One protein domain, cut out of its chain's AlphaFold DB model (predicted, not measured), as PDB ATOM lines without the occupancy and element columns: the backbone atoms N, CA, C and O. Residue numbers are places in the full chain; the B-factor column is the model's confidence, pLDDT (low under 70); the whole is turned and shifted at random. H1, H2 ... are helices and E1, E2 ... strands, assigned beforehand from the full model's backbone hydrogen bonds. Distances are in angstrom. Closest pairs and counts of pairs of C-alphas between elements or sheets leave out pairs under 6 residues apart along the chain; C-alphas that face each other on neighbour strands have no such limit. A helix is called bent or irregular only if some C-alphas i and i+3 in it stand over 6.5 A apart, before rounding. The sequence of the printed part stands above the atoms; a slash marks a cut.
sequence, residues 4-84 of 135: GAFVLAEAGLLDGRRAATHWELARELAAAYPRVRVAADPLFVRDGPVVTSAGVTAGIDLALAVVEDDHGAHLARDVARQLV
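What this domain is: This is residues 4 to 84 of the 135 residues of the protein "DJ-1_PfpI domain-containing protein" of Streptomyces alboflavus (UniProt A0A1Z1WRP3). An elongated body in three parts in a row: at one end the short parallel strands E1 and E2 with helices H1 and H2 side by side next to them, in the middle the strand hairpin E3 and E4, and at the other end the helical hairpin H3 and H4, with H4 farthest out. E1 adjoins the strand hairpin, and H3 packs on the hairpin's other side. The printed part has 81 residues with four named helices and four named strands, in the order H1 E1 H2 E2 E3 E4 H3 H4; the class is mixed, helices and strands. It has two sheets of two strands, E1 with E2 parallel and E3 with E4 antiparallel. The whole is only just compact, close to loose, with a radius of gyration of the C-alphas of 13.7 A and spans of 40 by 24 by 18 A.

Where its parts are: H1 is residues 4 to 10, 10.1 A long, with C-alpha 4 at (-36.485, -27.011, 30.332). E1 is residues 18 to 20. H2, residues 23 to 32, is 14.9 A long and irregular: C-alphas 24 and 27 are 7.1 A apart. E2 is residues 37 to 39, E3 residues 44 to 47 and E4 residues 50 to 53. H3, residues 56 to 71, is 22.3 A long, with C-alpha 56 at (-38.549, -30.944, 20.132). H4, residues 73 to 82, is 14.3 A long and ends with C-alpha 82 at (-46.000, -22.998, 6.741).

How they stand to each other: H1 and H2 are close but not clearly touching, with the C-alphas of Phe 6 and Leu 29 closest at 6.5 A; they run the same way at a shallow tilt of 6 degrees. E1, H2 and E2 form a strand-helix-strand unit, two parallel neighbour strands with a helix between them along the chain, and its crossover is right-handed. N 39 and O 19 are 2.8 A apart, within hydrogen-bond range. The closest C-alphas of H2 and E2 are those of Ala 30 and Val 38, 5.9 A apart. The closest of E1 and E4 are those of Ala 20 and Ser 53, 5.2 A apart. In the hairpin E3 and E4, N 45 and O 52 are within hydrogen-bond range at 2.8 A. The closest C-alphas of E4 and H3 are those of Ser 53 and Gly 59, 5.6 A apart. H3, with residues 64 to 68 alone, touches H4, closest at the C-alphas of Glu 68 and Ala 76, 5.1 A; this helical hairpin runs opposite ways at a steep tilt of 39 degrees. H1 and H3 are apart. In H1, H3 and H4 every O i to N i+4 pair is within hydrogen-bond range, and in H2 4 of 6 are.

The domain as a whole: The two C-alphas farthest apart are those of Ala 31 and His 74, 40.9 A. The printed part has no cut. The link from H1 to E1 is short, the other links are tight, and no link is long. The mean pLDDT of the printed part is 96.4, and no printed residue is under 70.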
ATOM      1  N   GLY A   4     -35.907 -28.240  29.778       97.44
ATOM      2  CA  GLY A   4     -36.485 -27.011  30.332       97.44
ATOM      3  C   GLY A   4     -37.458 -27.256  31.494       97.44
ATOM      4  O   GLY A   4     -37.687 -26.350  32.289       97.44
ATOM      5  N   ALA A   5     -37.999 -28.472  31.640       97.88
ATOM      6  CA  ALA A   5     -38.781 -28.846  32.818       97.88
ATOM      7  C   ALA A   5     -37.965 -28.782  34.126       97.88
ATOM      8  O   ALA A   5     -38.535 -28.445  35.158       97.88
ATOM      9  N   PHE A   6     -36.648 -29.027  34.091       98.62
ATOM     10  CA  PHE A   6     -35.778 -28.923  35.271       98.62
ATOM     11  C   PHE A   6     -35.681 -27.481  35.760       98.62
ATOM     12  O   PHE A   6     -35.797 -27.230  36.949       98.62
ATOM     13  N   VAL A   7     -35.571 -26.518  34.840       98.38
ATOM     14  CA  VAL A   7     -35.537 -25.087  35.187       98.38
ATOM     15  C   VAL A   7     -36.842 -24.654  35.859       98.38
ATOM     16  O   VAL A   7     -36.824 -23.932  36.852       98.38
ATOM     17  N   LEU A   8     -37.986 -25.123  35.351       98.06
ATOM     18  CA  LEU A   8     -39.287 -24.841  35.963       98.06
ATOM     19  C   LEU A   8     -39.447 -25.530  37.329       98.06
ATOM     20  O   LEU A   8     -40.087 -24.966  38.216       98.06
ATOM     21  N   ALA A   9     -38.892 -26.733  37.497       98.31
ATOM     22  CA  ALA A   9     -38.902 -27.451  38.767       98.31
ATOM     23  C   ALA A   9     -38.024 -26.760  39.818       98.31
ATOM     24  O   ALA A   9     -38.485 -26.533  40.932       98.31
ATOM     25  N   GLU A  10     -36.815 -26.346  39.436       98.50
ATOM     26  CA  GLU A  10     -35.887 -25.599  40.288       98.50
ATOM     27  C   GLU A  10     -36.493 -24.273  40.761       98.50
ATOM     28  O   GLU A  10     -36.375 -23.895  41.921       98.50
ATOM     29  N   ALA A  11     -37.237 -23.595  39.883       98.12
ATOM     30  CA  ALA A  11     -37.965 -22.377  40.222       98.12
ATOM     31  C   ALA A  11     -39.214 -22.612  41.105       98.12
ATOM     32  O   ALA A  11     -39.935 -21.661  41.404       98.12
ATOM     33  N   GLY A  12     -39.529 -23.860  41.476       97.88
ATOM     34  CA  GLY A  12     -40.722 -24.227  42.250       97.88
ATOM     35  C   GLY A  12     -42.039 -24.131  41.470       97.88
ATOM     36  O   GLY A  12     -43.114 -24.368  42.017       97.88
ATOM     37  N   LEU A  13     -41.996 -23.820  40.170       98.25
ATOM     38  CA  LEU A  13     -43.195 -23.615  39.351       98.25
ATOM     39  C   LEU A  13     -43.936 -24.922  39.041       98.25
ATOM     40  O   LEU A  13     -45.115 -24.884  38.683       98.25
ATOM     41  N   LEU A  14     -43.263 -26.069  39.189       98.50
ATOM     42  CA  LEU A  14     -43.835 -27.406  38.998       98.50
ATOM     43  C   LEU A  14     -44.253 -28.103  40.303       98.50
ATOM     44  O   LEU A  14     -44.735 -29.236  40.251       98.50
ATOM     45  N   ASP A  15     -44.109 -27.457  41.462       98.25
ATOM     46  CA  ASP A  15     -44.464 -28.066  42.747       98.25
ATOM     47  C   ASP A  15     -45.950 -28.454  42.804       98.25
ATOM     48  O   ASP A  15     -46.845 -27.629  42.627       98.25
ATOM     49  N   GLY A  16     -46.220 -29.742  43.034       97.94
ATOM     50  CA  GLY A  16     -47.570 -30.307  43.077       97.94
ATOM     51  C   GLY A  16     -48.248 -30.464  41.711       97.94
ATOM     52  O   GLY A  16     -49.358 -31.002  41.656       97.94
ATOM     53  N   ARG A  17     -47.596 -30.044  40.619       98.44
ATOM     54  CA  ARG A  17     -48.142 -30.078  39.257       98.44
ATOM     55  C   ARG A  17     -47.710 -31.315  38.497       98.44
ATOM     56  O   ARG A  17     -46.650 -31.895  38.738       98.44
ATOM     57  N   ARG A  18     -48.531 -31.701  37.528       98.25
ATOM     58  CA  ARG A  18     -48.205 -32.704  36.524       98.25
ATOM     59  C   ARG A  18     -47.386 -32.073  35.403       98.25
ATOM     60  O   ARG A  18     -47.770 -31.042  34.859       98.25
ATOM     61  N   ALA A  19     -46.279 -32.711  35.036       98.31
ATOM     62  CA  ALA A  19     -45.379 -32.199  34.006       98.31
ATOM     63  C   ALA A  19     -44.849 -33.316  33.106       98.31
ATOM     64  O   ALA A  19     -44.545 -34.408  33.581       98.31
ATOM     65  N   ALA A  20     -44.716 -33.031  31.813       97.75
ATOM     66  CA  ALA A  20     -44.001 -33.862  30.856       97.75
ATOM     67  C   ALA A  20     -42.555 -33.372  30.692       97.75
ATOM     68  O   ALA A  20     -42.257 -32.181  30.772       97.75
ATOM     69  N   THR A  21     -41.659 -34.310  30.412       97.62
ATOM     70  CA  THR A  21     -40.291 -34.062  29.946       97.62
ATOM     71  C   THR A  21     -39.924 -35.156  28.948       97.62
ATOM     72  O   THR A  21     -40.711 -36.080  28.723       97.62
ATOM     73  N   HIS A  22     -38.762 -35.051  28.310       96.31
ATOM     74  CA  HIS A  22     -38.272 -36.117  27.443       96.31
ATOM     75  C   HIS A  22     -38.164 -37.425  28.236       96.31
ATOM     76  O   HIS A  22     -37.683 -37.418  29.367       96.31
ATOM     77  N   TRP A  23     -38.617 -38.536  27.659       93.94
ATOM     78  CA  TRP A  23     -38.686 -39.842  28.319       93.94
ATOM     79  C   TRP A  23     -37.361 -40.271  28.973       93.94
ATOM     80  O   TRP A  23     -37.383 -40.800  30.083       93.94
ATOM     81  N   GLU A  24     -36.215 -39.978  28.346       94.12
ATOM     82  CA  GLU A  24     -34.879 -40.264  28.907       94.12
ATOM     83  C   GLU A  24     -34.631 -39.521  30.223       94.12
ATOM     84  O   GLU A  24     -34.004 -40.054  31.133       94.12
ATOM     85  N   LEU A  25     -35.174 -38.310  30.342       97.06
ATOM     86  CA  LEU A  25     -34.986 -37.421  31.483       97.06
ATOM     87  C   LEU A  25     -36.072 -37.587  32.553       97.06
ATOM     88  O   LEU A  25     -35.956 -37.032  33.643       97.06
ATOM     89  N   ALA A  26     -37.149 -38.322  32.265       97.06
ATOM     90  CA  ALA A  26     -38.309 -38.399  33.150       97.06
ATOM     91  C   ALA A  26     -37.967 -38.995  34.521       97.06
ATOM     92  O   ALA A  26     -38.432 -38.498  35.547       97.06
ATOM     93  N   ARG A  27     -37.120 -40.034  34.548       97.56
ATOM     94  CA  ARG A  27     -36.665 -40.654  35.800       97.56
ATOM     95  C   ARG A  27     -35.812 -39.692  36.625       97.56
ATOM     96  O   ARG A  27     -35.982 -39.618  37.836       97.56
ATOM     97  N   GLU A  28     -34.917 -38.969  35.964       98.50
ATOM     98  CA  GLU A  28     -34.022 -38.012  36.611       98.50
ATOM     99  C   GLU A  28     -34.806 -36.832  37.198       98.50
ATOM    100  O   GLU A  28     -34.638 -36.514  38.373       98.50
ATOM    101  N   LEU A  29     -35.745 -36.263  36.435       98.56
ATOM    102  CA  LEU A  29     -36.606 -35.177  36.906       98.56
ATOM    103  C   LEU A  29     -37.429 -35.601  38.132       98.56
ATOM    104  O   LEU A  29     -37.529 -34.849  39.099       98.56
ATOM    105  N   ALA A  30     -37.996 -36.812  38.110       98.38
ATOM    106  CA  ALA A  30     -38.793 -37.335  39.220       98.38
ATOM    107  C   ALA A  30     -37.956 -37.563  40.490       98.38
ATOM    108  O   ALA A  30     -38.448 -37.345  41.595       98.38
ATOM    109  N   ALA A  31     -36.701 -37.996  40.335       98.50
ATOM    110  CA  ALA A  31     -35.789 -38.209  41.453       98.50
ATOM    111  C   ALA A  31     -35.297 -36.885  42.059       98.50
ATOM    112  O   ALA A  31     -35.261 -36.753  43.281       98.50
ATOM    113  N   ALA A  32     -34.946 -35.907  41.219       98.56
ATOM    114  CA  ALA A  32     -34.441 -34.608  41.658       98.56
ATOM    115  C   ALA A  32     -35.534 -33.723  42.283       98.56
ATOM    116  O   ALA A  32     -35.262 -32.992  43.235       98.56
ATOM    117  N   TYR A  33     -36.779 -33.824  41.800       98.56
ATOM    118  CA  TYR A  33     -37.891 -32.976  42.242       98.56
ATOM    119  C   TYR A  33     -39.138 -33.801  42.621       98.56
ATOM    120  O   TYR A  33     -40.121 -33.823  41.876       98.56
ATOM    121  N   PRO A  34     -39.167 -34.432  43.814       98.38
ATOM    122  CA  PRO A  34     -40.237 -35.359  44.215       98.38
ATOM    123  C   PRO A  34     -41.641 -34.744  44.325       98.38
ATOM    124  O   PRO A  34     -42.635 -35.467  44.379       98.38
ATOM    125  N   ARG A  35     -41.748 -33.410  44.387       98.38
ATOM    126  CA  ARG A  35     -43.038 -32.700  44.396       98.38
ATOM    127  C   ARG A  35     -43.662 -32.575  43.006       98.38
ATOM    128  O   ARG A  35     -44.845 -32.249  42.913       98.38
ATOM    129  N   VAL A  36     -42.906 -32.842  41.941       98.62
ATOM    130  CA  VAL A  36     -43.400 -32.824  40.562       98.62
ATOM    131  C   VAL A  36     -44.029 -34.174  40.229       98.62
ATOM    132  O   VAL A  36     -43.415 -35.228  40.379       98.62
ATOM    133  N   ARG A  37     -45.258 -34.165  39.709       98.38
ATOM    134  CA  ARG A  37     -45.939 -35.376  39.229       98.38
ATOM    135  C   ARG A  37     -45.522 -35.651  37.783       98.38
ATOM    136  O   ARG A  37     -46.225 -35.285  36.840       98.38
ATOM    137  N   VAL A  38     -44.353 -36.257  37.598       98.38
ATOM    138  CA  VAL A  38     -43.789 -36.486  36.260       98.38
ATOM    139  C   VAL A  38     -44.640 -37.479  35.460       98.38
ATOM    140  O   VAL A  38     -44.865 -38.616  35.870       98.38
ATOM    141  N   ALA A  39     -45.097 -37.051  34.284       96.88
ATOM    142  CA  ALA A  39     -45.789 -37.865  33.297       96.88
ATOM    143  C   ALA A  39     -44.822 -38.189  32.148       96.88
ATOM    144  O   ALA A  39     -44.598 -37.367  31.264       96.88
ATOM    145  N   ALA A  40     -44.246 -39.392  32.181       93.12
ATOM    146  CA  ALA A  40     -43.195 -39.812  31.248       93.12
ATOM    147  C   ALA A  40     -43.700 -40.211  29.851       93.12
ATOM    148  O   ALA A  40     -42.908 -40.272  28.920       93.12
ATOM    149  N   ASP A  41     -44.990 -40.516  29.710       91.75
ATOM    150  CA  ASP A  41     -45.568 -41.020  28.461       91.75
ATOM    151  C   ASP A  41     -46.142 -39.943  27.518       91.75
ATOM    152  O   ASP A  41     -45.853 -40.019  26.330       91.75
ATOM    153  N   PRO A  42     -46.916 -38.930  27.962       94.44
ATOM    154  CA  PRO A  42     -47.547 -37.984  27.038       94.44
ATOM    155  C   PRO A  42     -46.539 -37.067  26.326       94.44
ATOM    156  O   PRO A  42     -45.513 -36.687  26.896       94.44
ATOM    157  N   LEU A  43     -46.874 -36.644  25.102       94.75
ATOM    158  CA  LEU A  43     -46.131 -35.633  24.340       94.75
ATOM    159  C   LEU A  43     -46.092 -34.285  25.062       94.75
ATOM    160  O   LEU A  43     -45.040 -33.645  25.131       94.75
ATOM    161  N   PHE A  44     -47.221 -33.845  25.614       96.88
ATOM    162  CA  PHE A  44     -47.278 -32.642  26.435       96.88
ATOM    163  C   PHE A  44     -48.387 -32.722  27.483       96.88
ATOM    164  O   PHE A  44     -49.369 -33.451  27.344       96.88
ATOM    165  N   VAL A  45     -48.216 -31.956  28.556       96.75
ATOM    166  CA  VAL A  45     -49.160 -31.847  29.667       96.75
ATOM    167  C   VAL A  45     -49.442 -30.380  29.929       96.75
ATOM    168  O   VAL A  45     -48.511 -29.591  30.101       96.75
ATOM    169  N   ARG A  46     -50.731 -30.045  30.009       95.56
ATOM    170  CA  ARG A  46     -51.245 -28.779  30.533       95.56
ATOM    171  C   ARG A  46     -51.750 -29.014  31.956       95.56
ATOM    172  O   ARG A  46     -52.608 -29.868  32.165       95.56
ATOM    173  N   ASP A  47     -51.214 -28.263  32.912       96.62
ATOM    174  CA  ASP A  47     -51.649 -28.249  34.311       96.62
ATOM    175  C   ASP A  47     -51.816 -26.791  34.770       96.62
ATOM    176  O   ASP A  47     -50.868 -26.101  35.165       96.62
ATOM    177  N   GLY A  48     -53.053 -26.300  34.640       93.81
ATOM    178  CA  GLY A  48     -53.398 -24.901  34.872       93.81
ATOM    179  C   GLY A  48     -52.612 -23.961  33.943       93.81
ATOM    180  O   GLY A  48     -52.698 -24.118  32.724       93.81
ATOM    181  N   PRO A  49     -51.852 -22.990  34.487       92.62
ATOM    182  CA  PRO A  49     -51.103 -22.021  33.689       92.62
ATOM    183  C   PRO A  49     -49.801 -22.584  33.105       92.62
ATOM    184  O   PRO A  49     -49.153 -21.908  32.312       92.62
ATOM    185  N   VAL A  50     -49.382 -23.789  33.505       95.62
ATOM    186  CA  VAL A  50     -48.112 -24.367  33.065       95.62
ATOM    187  C   VAL A  50     -48.368 -25.423  32.005       95.62
ATOM    188  O   VAL A  50     -49.164 -26.344  32.200       95.62
ATOM    189  N   VAL A  51     -47.646 -25.316  30.891       96.50
ATOM    190  CA  VAL A  51     -47.618 -26.353  29.862       96.50
ATOM    191  C   VAL A  51     -46.190 -26.817  29.648       96.50
ATOM    192  O   VAL A  51     -45.265 -26.022  29.491       96.50
ATOM    193  N   THR A  52     -46.001 -28.130  29.664       97.88
ATOM    194  CA  THR A  52     -44.701 -28.774  29.480       97.88
ATOM    195  C   THR A  52     -44.808 -29.804  28.375       97.88
ATOM    196  O   THR A  52     -45.842 -30.441  28.210       97.88
ATOM    197  N   SER A  53     -43.736 -29.966  27.612       97.56
ATOM    198  CA  SER A  53     -43.654 -30.927  26.518       97.56
ATOM    199  C   SER A  53     -42.390 -31.752  26.635       97.56
ATOM    200  O   SER A  53     -41.400 -31.309  27.228       97.56
ATOM    201  N   ALA A  54     -42.448 -32.934  26.035       94.44
ATOM    202  CA  ALA A  54     -41.360 -33.873  25.890       94.44
ATOM    203  C   ALA A  54     -40.237 -33.328  24.987       94.44
ATOM    204  O   ALA A  54     -39.592 -32.340  25.319       94.44
ATOM    205  N   GLY A  55     -39.964 -33.968  23.850       91.50
ATOM    206  CA  GLY A  55     -38.916 -33.551  22.918       91.50
ATOM    207  C   GLY A  55     -39.292 -32.363  22.028       91.50
ATOM    208  O   GLY A  55     -40.365 -31.770  22.141       91.50
ATOM    209  N   VAL A  56     -38.402 -32.059  21.084       93.00
ATOM    210  CA  VAL A  56     -38.549 -30.944  20.132       93.00
ATOM    211  C   VAL A  56     -39.828 -31.070  19.304       93.00
ATOM    212  O   VAL A  56     -40.596 -30.118  19.213       93.00
ATOM    213  N   THR A  57     -40.108 -32.259  18.762       92.56
ATOM    214  CA  THR A  57     -41.310 -32.490  17.941       92.56
ATOM    215  C   THR A  57     -42.591 -32.340  18.756       92.56
ATOM    216  O   THR A  57     -43.519 -31.679  18.309       92.56
ATOM    217  N   ALA A  58     -42.611 -32.849  19.992       94.19
ATOM    218  CA  ALA A  58     -43.707 -32.632  20.939       94.19
ATOM    219  C   ALA A  58     -43.884 -31.148  21.309       94.19
ATOM    220  O   ALA A  58     -44.977 -30.702  21.645       94.19
ATOM    221  N   GLY A  59     -42.800 -30.371  21.253       94.50
ATOM    222  CA  GLY A  59     -42.819 -28.919  21.364       94.50
ATOM    223  C   GLY A  59     -43.556 -28.226  20.220       94.50
ATOM    224  O   GLY A  59     -44.263 -27.257  20.476       94.50
ATOM    225  N   ILE A  60     -43.436 -28.736  18.991       95.50
ATOM    226  CA  ILE A  60     -44.193 -28.233  17.835       95.50
ATOM    227  C   ILE A  60     -45.679 -28.550  18.014       95.50
ATOM    228  O   ILE A  60     -46.506 -27.658  17.845       95.50
ATOM    229  N   ASP A  61     -46.012 -29.779  18.426       94.75
ATOM    230  CA  ASP A  61     -47.401 -30.160  18.719       94.75
ATOM    231  C   ASP A  61     -48.014 -29.245  19.786       94.75
ATOM    232  O   ASP A  61     -49.116 -28.730  19.610       94.75
ATOM    233  N   LEU A  62     -47.268 -28.990  20.867       95.19
ATOM    234  CA  LEU A  62     -47.670 -28.059  21.916       95.19
ATOM    235  C   LEU A  62     -47.880 -26.638  21.371       95.19
ATOM    236  O   LEU A  62     -48.891 -26.015  21.674       95.19
ATOM    237  N   ALA A  63     -46.939 -26.109  20.588       95.81
ATOM    238  CA  ALA A  63     -47.044 -24.753  20.055       95.81
ATOM    239  C   ALA A  63     -48.278 -24.594  19.154       95.81
ATOM    240  O   ALA A  63     -49.007 -23.615  19.283       95.81
ATOM    241  N   LEU A  64     -48.547 -25.576  18.292       96.38
ATOM    242  CA  LEU A  64     -49.740 -25.588  17.447       96.38
ATOM    243  C   LEU A  64     -51.028 -25.696  18.272       96.38
ATOM    244  O   LEU A  64     -51.988 -24.999  17.958       96.38
ATOM    245  N   ALA A  65     -51.036 -26.501  19.341       94.12
ATOM    246  CA  ALA A  65     -52.172 -26.583  20.257       94.12
ATOM    247  C   ALA A  65     -52.437 -25.245  20.970       94.12
ATOM    248  O   ALA A  65     -53.584 -24.837  21.089       94.12
ATOM    249  N   VAL A  66     -51.390 -24.525  21.387       94.81
ATOM    250  CA  VAL A  66     -51.530 -23.180  21.976       94.81
ATOM    251  C   VAL A  66     -52.081 -22.182  20.954       94.81
ATOM    252  O   VAL A  66     -53.000 -21.437  21.268       94.81
ATOM    253  N   VAL A  67     -51.578 -22.194  19.715       96.50
ATOM    254  CA  VAL A  67     -52.109 -21.333  18.643       96.50
ATOM    255  C   VAL A  67     -53.578 -21.649  18.354       96.50
ATOM    256  O   VAL A  67     -54.363 -20.735  18.116       96.50
ATOM    257  N   GLU A  68     -53.961 -22.925  18.358       94.81
ATOM    258  CA  GLU A  68     -55.353 -23.335  18.170       94.81
ATOM    259  C   GLU A  68     -56.249 -22.880  19.325       94.81
ATOM    260  O   GLU A  68     -57.326 -22.346  19.061       94.81
ATOM    261  N   ASP A  69     -55.794 -23.037  20.571       93.44
ATOM    262  CA  ASP A  69     -56.514 -22.589  21.768       93.44
ATOM    263  C   ASP A  69     -56.752 -21.062  21.736       93.44
ATOM    264  O   ASP A  69     -57.854 -20.601  22.035       93.44
ATOM    265  N   ASP A  70     -55.743 -20.282  21.327       96.12
ATOM    266  CA  ASP A  70     -55.770 -18.814  21.401       96.12
ATOM    267  C   ASP A  70     -56.391 -18.140  20.161       96.12
ATOM    268  O   ASP A  70     -56.990 -17.064  20.253       96.12
ATOM    269  N   HIS A  71     -56.245 -18.746  18.979       97.38
ATOM    270  CA  HIS A  71     -56.588 -18.124  17.689       97.38
ATOM    271  C   HIS A  71     -57.458 -19.000  16.781       97.38
ATOM    272  O   HIS A  71     -57.823 -18.593  15.672       97.38
ATOM    273  N   GLY A  72     -57.815 -20.194  17.242       94.88
ATOM    274  CA  GLY A  72     -58.667 -21.124  16.527       94.88
ATOM    275  C   GLY A  72     -57.937 -21.982  15.496       94.88
ATOM    276  O   GLY A  72     -56.839 -21.703  15.004       94.88
ATOM    277  N   ALA A  73     -58.624 -23.051  15.108       93.88
ATOM    278  CA  ALA A  73     -58.069 -24.122  14.293       93.88
ATOM    279  C   ALA A  73     -57.679 -23.705  12.862       93.88
ATOM    280  O   ALA A  73     -56.944 -24.426  12.190       93.88
ATOM    281  N   HIS A  74     -58.190 -22.584  12.338       95.38
ATOM    282  CA  HIS A  74     -57.794 -22.102  11.009       95.38
ATOM    283  C   HIS A  74     -56.343 -21.613  11.018       95.38
ATOM    284  O   HIS A  74     -55.535 -22.077  10.214       95.38
ATOM    285  N   LEU A  75     -55.992 -20.737  11.965       97.00
ATOM    286  CA  LEU A  75     -54.635 -20.206  12.054       97.00
ATOM    287  C   LEU A  75     -53.629 -21.309  12.394       97.00
ATOM    288  O   LEU A  75     -52.575 -21.379  11.771       97.00
ATOM    289  N   ALA A  76     -53.968 -22.218  13.310       96.00
ATOM    290  CA  ALA A  76     -53.100 -23.350  13.638       96.00
ATOM    291  C   ALA A  76     -52.784 -24.222  12.407       96.00
ATOM    292  O   ALA A  76     -51.633 -24.612  12.200       96.00
ATOM    293  N   ARG A  77     -53.775 -24.467  11.536       94.75
ATOM    294  CA  ARG A  77     -53.575 -25.179  10.260       94.75
ATOM    295  C   ARG A  77     -52.692 -24.407   9.288       94.75
ATOM    296  O   ARG A  77     -51.868 -25.015   8.606       94.75
ATOM    297  N   ASP A  78     -52.854 -23.089   9.213       96.94
ATOM    298  CA  ASP A  78     -52.010 -22.238   8.373       96.94
ATOM    299  C   ASP A  78     -50.554 -22.259   8.842       96.94
ATOM    300  O   ASP A  78     -49.652 -22.434   8.022       96.94
ATOM    301  N   VAL A  79     -50.321 -22.171  10.153       97.25
ATOM    302  CA  VAL A  79     -48.983 -22.276  10.754       97.25
ATOM    303  C   VAL A  79     -48.383 -23.661  10.506       97.25
ATOM    304  O   VAL A  79     -47.251 -23.752  10.038       97.25
ATOM    305  N   ALA A  80     -49.136 -24.743  10.734       95.88
ATOM    306  CA  ALA A  80     -48.667 -26.105  10.457       95.88
ATOM    307  C   ALA A  80     -48.264 -26.283   8.982       95.88
ATOM    308  O   ALA A  80     -47.216 -26.860   8.685       95.88
ATOM    309  N   ARG A  81     -49.049 -25.710   8.056       95.19
ATOM    310  CA  ARG A  81     -48.744 -25.705   6.619       95.19
ATOM    311  C   ARG A  81     -47.456 -24.943   6.304       95.19
ATOM    312  O   ARG A  81     -46.657 -25.442   5.519       95.19
ATOM    313  N   GLN A  82     -47.238 -23.775   6.910       97.00
ATOM    314  CA  GLN A  82     -46.000 -22.998   6.741       97.00
ATOM    315  C   GLN A  82     -44.770 -23.735   7.290       97.00
ATOM    316  O   GLN A  82     -43.692 -23.654   6.710       97.00
ATOM    317  N   LEU A  83     -44.936 -24.486   8.380       95.88
ATOM    318  CA  LEU A  83     -43.877 -25.294   8.987       95.88
ATOM    319  C   LEU A  83     -43.637 -26.636   8.273       95.88
ATOM    320  O   LEU A  83     -42.704 -27.348   8.634       95.88
ATOM    321  N   VAL A  84     -44.454 -26.990   7.271       95.44
ATOM    322  CA  VAL A  84     -44.390 -28.273   6.545       95.44
ATOM    323  C   VAL A  84     -44.482 -29.474   7.502       95.44
ATOM    324  O   VAL A  84     -43.804 -30.489   7.347       95.44
TER     325      VAL A  84